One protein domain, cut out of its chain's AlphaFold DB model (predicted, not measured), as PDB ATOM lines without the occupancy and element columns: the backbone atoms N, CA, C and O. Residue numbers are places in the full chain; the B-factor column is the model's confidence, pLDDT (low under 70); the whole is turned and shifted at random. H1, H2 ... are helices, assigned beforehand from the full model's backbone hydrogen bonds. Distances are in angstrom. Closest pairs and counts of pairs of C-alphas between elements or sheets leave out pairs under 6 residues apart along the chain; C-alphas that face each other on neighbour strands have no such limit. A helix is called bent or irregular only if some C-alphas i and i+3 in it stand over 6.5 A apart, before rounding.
ATOM      1  N   ILE A  49     -33.924  -2.380   9.791       62.69
ATOM      2  CA  ILE A  49     -35.196  -2.191  10.508       62.69
ATOM      3  C   ILE A  49     -35.601  -3.470  11.256       62.69
ATOM      4  O   ILE A  49     -36.108  -3.410  12.375       62.69
ATOM      5  N   SER A  50     -35.365  -4.642  10.656       62.25
ATOM      6  CA  SER A  50     -35.689  -5.920  11.297       62.25
ATOM      7  C   SER A  50     -34.820  -6.194  12.527       62.25
ATOM      8  O   SER A  50     -35.332  -6.679  13.533       62.25
ATOM      9  N   GLU A  51     -33.537  -5.827  12.493       63.28
ATOM     10  CA  GLU A  51     -32.635  -5.984  13.638       63.28
ATOM     11  C   GLU A  51     -32.985  -5.022  14.781       63.28
ATOM     12  O   GLU A  51     -33.021  -5.434  15.942       63.28
ATOM     13  N   GLU A  52     -33.336  -3.773  14.470       59.84
ATOM     14  CA  GLU A  52     -33.754  -2.772  15.461       59.84
ATOM     15  C   GLU A  52     -35.100  -3.127  16.125       59.84
ATOM     16  O   GLU A  52     -35.280  -2.962  17.337       59.84
ATOM     17  N   ALA A  53     -36.030  -3.714  15.365       60.12
ATOM     18  CA  ALA A  53     -37.301  -4.223  15.880       60.12
ATOM     19  C   ALA A  53     -37.134  -5.460  16.782       60.12
ATOM     20  O   ALA A  53     -37.787  -5.573  17.820       60.12
ATOM     21  N   ILE A  54     -36.229  -6.378  16.425       61.59
ATOM     22  CA  ILE A  54     -35.917  -7.560  17.244       61.59
ATOM     23  C   ILE A  54     -35.221  -7.139  18.547       61.59
ATOM     24  O   ILE A  54     -35.551  -7.667  19.610       61.59
ATOM     25  N   ALA A  55     -34.312  -6.162  18.494       59.22
ATOM     26  CA  ALA A  55     -33.623  -5.631  19.672       59.22
ATOM     27  C   ALA A  55     -34.559  -4.876  20.634       59.22
ATOM     28  O   ALA A  55     -34.325  -4.869  21.843       59.22
ATOM     29  N   SER A  56     -35.630  -4.270  20.115       63.81
ATOM     30  CA  SER A  56     -36.628  -3.532  20.901       63.81
ATOM     31  C   SER A  56     -37.813  -4.383  21.381       63.81
ATOM     32  O   SER A  56     -38.640  -3.881  22.139       63.81
ATOM     33  N   LEU A  57     -37.877  -5.670  21.006       64.31
ATOM     34  CA  LEU A  57     -38.894  -6.660  21.413       64.31
ATOM     35  C   LEU A  57     -40.360  -6.204  21.268       64.31
ATOM     36  O   LEU A  57     -41.259  -6.799  21.868       64.31
ATOM     37  N   LEU A  58     -40.632  -5.182  20.459       69.62
ATOM     38  CA  LEU A  58     -41.993  -4.802  20.112       69.62
ATOM     39  C   LEU A  58     -42.402  -5.560  18.843       69.62
ATOM     40  O   LEU A  58     -41.627  -5.614  17.886       69.62
ATOM     41  N   PRO A  59     -43.606  -6.158  18.787       71.31
ATOM     42  CA  PRO A  59     -44.099  -6.708  17.536       71.31
ATOM     43  C   PRO A  59     -44.202  -5.578  16.507       71.31
ATOM     44  O   PRO A  59     -44.769  -4.526  16.800       71.31
ATOM     45  N   LEU A  60     -43.690  -5.814  15.295       60.53
ATOM     46  CA  LEU A  60     -43.696  -4.851  14.183       60.53
ATOM     47  C   LEU A  60     -45.087  -4.244  13.908       60.53
ATOM     48  O   LEU A  60     -45.183  -3.109  13.459       60.53
ATOM     49  N   SER A  61     -46.162  -4.953  14.268       69.38
ATOM     50  CA  SER A  61     -47.543  -4.470  14.168       69.38
ATOM     51  C   SER A  61     -47.865  -3.258  15.049       69.38
ATOM     52  O   SER A  61     -48.912  -2.650  14.853       69.38
ATOM     53  N   ILE A  62     -47.033  -2.914  16.042       74.62
ATOM     54  CA  ILE A  62     -47.271  -1.731  16.883       74.62
ATOM     55  C   ILE A  62     -47.124  -0.442  16.080       74.62
ATOM     56  O   ILE A  62     -47.824   0.517  16.360       74.62
ATOM     57  N   VAL A  63     -46.245  -0.416  15.074       76.94
ATOM     58  CA  VAL A  63     -45.995   0.793  14.280       76.94
ATOM     59  C   VAL A  63     -47.181   1.111  13.366       76.94
ATOM     60  O   VAL A  63     -47.485   2.280  13.144       76.94
ATOM     61  N   ASP A  64     -47.899   0.078  12.924       82.38
ATOM     62  CA  ASP A  64     -49.118   0.201  12.120       82.38
ATOM     63  C   ASP A  64     -50.390   0.370  12.973       82.38
ATOM     64  O   ASP A  64     -51.467   0.640  12.434       82.38
ATOM     65  N   ASP A  65     -50.297   0.219  14.302       88.25
ATOM     66  CA  ASP A  65     -51.441   0.400  15.192       88.25
ATOM     67  C   ASP A  65     -51.927   1.862  15.138       88.25
ATOM     68  O   ASP A  65     -51.150   2.792  15.391       88.25
ATOM     69  N   PRO A  66     -53.222   2.110  14.868       91.75
ATOM     70  CA  PRO A  66     -53.752   3.466  14.787       91.75
ATOM     71  C   PRO A  66     -53.524   4.301  16.052       91.75
ATOM     72  O   PRO A  66     -53.391   5.524  15.951       91.75
ATOM     73  N   ASN A  67     -53.456   3.679  17.236       89.69
ATOM     74  CA  ASN A  67     -53.195   4.400  18.481       89.69
ATOM     75  C   ASN A  67     -51.721   4.776  18.604       89.69
ATOM     76  O   ASN A  67     -51.433   5.886  19.047       89.69
ATOM     77  N   PHE A  68     -50.793   3.912  18.187       89.06
ATOM     78  CA  PHE A  68     -49.373   4.265  18.123       89.06
ATOM     79  C   PHE A  68     -49.122   5.388  17.114       89.06
ATOM     80  O   PHE A  68     -48.456   6.366  17.441       89.06
ATOM     81  N   VAL A  69     -49.731   5.326  15.927       89.31
ATOM     82  CA  VAL A  69     -49.644   6.414  14.936       89.31
ATOM     83  C   VAL A  69     -50.209   7.717  15.503       89.31
ATOM     84  O   VAL A  69     -49.598   8.777  15.359       89.31
ATOM     85  N   ALA A  70     -51.366   7.670  16.168       92.12
ATOM     86  CA  ALA A  70     -51.930   8.839  16.839       92.12
ATOM     87  C   ALA A  70     -51.009   9.359  17.956       92.12
ATOM     88  O   ALA A  70     -50.856  10.567  18.122       92.12
ATOM     89  N   PHE A  71     -50.364   8.460  18.696       91.94
ATOM     90  CA  PHE A  71     -49.404   8.798  19.737       91.94
ATOM     91  C   PHE A  71     -48.152   9.483  19.175       91.94
ATOM     92  O   PHE A  71     -47.783  10.540  19.682       91.94
ATOM     93  N   ILE A  72     -47.550   8.958  18.103       92.31
ATOM     94  CA  ILE A  72     -46.406   9.586  17.424       92.31
ATOM     95  C   ILE A  72     -46.788  10.969  16.896       92.31
ATOM     96  O   ILE A  72     -46.092  11.938  17.182       92.31
ATOM     97  N   LYS A  73     -47.961  11.113  16.265       90.62
ATOM     98  CA  LYS A  73     -48.477  12.431  15.849       90.62
ATOM     99  C   LYS A  73     -48.596  13.411  17.020       90.62
ATOM    100  O   LYS A  73     -48.293  14.592  16.874       90.62
ATOM    101  N   CYS A  74     -49.034  12.937  18.187       91.25
ATOM    102  CA  CYS A  74     -49.093  13.751  19.401       91.25
ATOM    103  C   CYS A  74     -47.699  14.114  19.938       91.25
ATOM    104  O   CYS A  74     -47.527  15.222  20.455       91.25
ATOM    105  N   ILE A  75     -46.712  13.217  19.831       92.75
ATOM    106  CA  ILE A  75     -45.314  13.510  20.179       92.75
ATOM    107  C   ILE A  75     -44.769  14.603  19.267       92.75
ATOM    108  O   ILE A  75     -44.282  15.610  19.782       92.75
ATOM    109  N   ASP A  76     -44.902  14.449  17.952       91.50
ATOM    110  CA  ASP A  76     -44.396  15.412  16.970       91.50
ATOM    111  C   ASP A  76     -44.999  16.796  17.210       91.50
ATOM    112  O   ASP A  76     -44.283  17.790  17.339       91.50
ATOM    113  N   ALA A  77     -46.319  16.859  17.407       91.88
ATOM    114  CA  ALA A  77     -47.004  18.102  17.743       91.88
ATOM    115  C   ALA A  77     -46.460  18.747  19.031       91.88
ATOM    116  O   ALA A  77     -46.357  19.972  19.125       91.88
ATOM    117  N   ARG A  78     -46.088  17.944  20.034       92.81
ATOM    118  CA  ARG A  78     -45.532  18.444  21.299       92.81
ATOM    119  C   ARG A  78     -44.080  18.898  21.170       92.81
ATOM    120  O   ARG A  78     -43.689  19.839  21.863       92.81
ATOM    121  N   ILE A  79     -43.296  18.261  20.305       92.62
ATOM    122  CA  ILE A  79     -41.940  18.707  19.965       92.62
ATOM    123  C   ILE A  79     -42.015  20.080  19.292       92.62
ATOM    124  O   ILE A  79     -41.333  21.007  19.735       92.62
ATOM    125  N   GLU A  80     -42.898  20.249  18.307       94.81
ATOM    126  CA  GLU A  80     -43.081  21.529  17.610       94.81
ATOM    127  C   GLU A  80     -43.602  22.640  18.532       94.81
ATOM    128  O   GLU A  80     -43.063  23.748  18.538       94.81
ATOM    129  N   ASP A  81     -44.576  22.348  19.400       96.44
ATOM    130  CA  ASP A  81     -45.031  23.286  20.439       96.44
ATOM    131  C   ASP A  81     -43.882  23.697  21.383       96.44
ATOM    132  O   ASP A  81     -43.723  24.874  21.720       96.44
ATOM    133  N   GLY A  82     -43.025  22.746  21.767       95.56
ATOM    134  CA  GLY A  82     -41.818  23.014  22.548       95.56
ATOM    135  C   GLY A  82     -40.841  23.952  21.834       95.56
ATOM    136  O   GLY A  82     -40.341  24.900  22.447       95.56
ATOM    137  N   ARG A  83     -40.604  23.734  20.534       95.88
ATOM    138  CA  ARG A  83     -39.742  24.583  19.694       95.88
ATOM    139  C   ARG A  83     -40.290  26.002  19.576       95.88
ATOM    140  O   ARG A  83     -39.549  26.959  19.801       95.88
ATOM    141  N   LEU A  84     -41.584  26.156  19.293       97.19
ATOM    142  CA  LEU A  84     -42.236  27.466  19.175       97.19
ATOM    143  C   LEU A  84     -42.175  28.257  20.486       97.19
ATOM    144  O   LEU A  84     -41.850  29.448  20.480       97.19
ATOM    145  N   LYS A  85     -42.422  27.596  21.622       95.81
ATOM    146  CA  LYS A  85     -42.278  28.208  22.952       95.81
ATOM    147  C   LYS A  85     -40.858  28.696  23.198       95.81
ATOM    148  O   LYS A  85     -40.684  29.816  23.672       95.81
ATOM    149  N   LEU A  86     -39.857  27.889  22.848       96.31
ATOM    150  CA  LEU A  86     -38.456  28.264  23.003       96.31
ATOM    151  C   LEU A  86     -38.088  29.477  22.140       96.31
ATOM    152  O   LEU A  86     -37.462  30.402  22.647       96.31
ATOM    153  N   ILE A  87     -38.516  29.516  20.874       96.50
ATOM    154  CA  ILE A  87     -38.291  30.670  19.987       96.50
ATOM    155  C   ILE A  87     -38.881  31.937  20.610       96.50
ATOM    156  O   ILE A  87     -38.207  32.959  20.718       96.50
ATOM    157  N   HIS A  88     -40.128  31.866  21.072       95.56
ATOM    158  CA  HIS A  88     -40.805  33.009  21.673       95.56
ATOM    159  C   HIS A  88     -40.163  33.463  22.998       95.56
ATOM    160  O   HIS A  88     -40.191  34.653  23.314       95.56
ATOM    161  N   GLU A  89     -39.577  32.545  23.774       94.75
ATOM    162  CA  GLU A  89     -38.758  32.890  24.940       94.75
ATOM    163  C   GLU A  89     -37.461  33.597  24.524       94.75
ATOM    164  O   GLU A  89     -37.178  34.674  25.042       94.75
ATOM    165  N   LEU A  90     -36.704  33.035  23.577       95.62
ATOM    166  CA  LEU A  90     -35.397  33.559  23.162       95.62
ATOM    167  C   LEU A  90     -35.485  34.938  22.497       95.62
ATOM    168  O   LEU A  90     -34.605  35.762  22.713       95.62
ATOM    169  N   VAL A  91     -36.563  35.235  21.763       95.94
ATOM    170  CA  VAL A  91     -36.806  36.570  21.174       95.94
ATOM    171  C   VAL A  91     -36.943  37.669  22.238       95.94
ATOM    172  O   VAL A  91     -36.729  38.841  21.949       95.94
ATOM    173  N   ARG A  92     -37.312  37.314  23.474       93.81
ATOM    174  CA  ARG A  92     -37.552  38.262  24.576       93.81
ATOM    175  C   ARG A  92     -36.355  38.421  25.514       93.81
ATOM    176  O   ARG A  92     -36.485  39.079  26.542       93.81
TER     177      ARG A  92
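This is residues 49 to 92 of the 143 residues of an uncharacterized protein of Daphnia magna (UniProt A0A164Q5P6). One long, straight helix, H2, makes the length of this extended model, and a short helix, H1, is set crosswise off the end where H2 begins, joined to it by a winding link and not packed on it. The printed part has 44 residues with two named helices, H1 then H2 along the chain, and no named strand; the class is all helix. The whole is extended, with a radius of gyration of the C-alphas of 15.7 A, and spans 46 by 21 by 12 A, only just a rod.

H2 holds residues 66 to 90 and is 36.2 A long from C-alpha 66 at (-53.752, 3.466, 14.787) to C-alpha 90 at (-35.397, 33.559, 23.162). H1 holds residues 49 to 56 and begins with C-alpha 49 at (-35.196, -2.191, 10.508). Between them, residues 60 to 62 are a helical run too short to bear a name.

H2 and H1 are apart, with no C-alpha of the one within 8 A of the other. The short link between them has 9 residues, from Leu 57 to Asp 65. Residues 73 to 92 stand free, of which 73 to 90 belong to H2. Residues 51 to 59 also stand free, of which 51 to 56 belong to H1. In H1 and H2 every O i to N i+4 pair is within hydrogen-bond range, and neither helix is bent.

The two C-alphas farthest apart are those of Ile 54 and Arg 92, at 46.4 A. The printed part has no cut and no long link. Its mean pLDDT is 83.5; H2 has a mean of 93 and H1 of 62. Residues 49 to 58 and 60 to 61 are under 70.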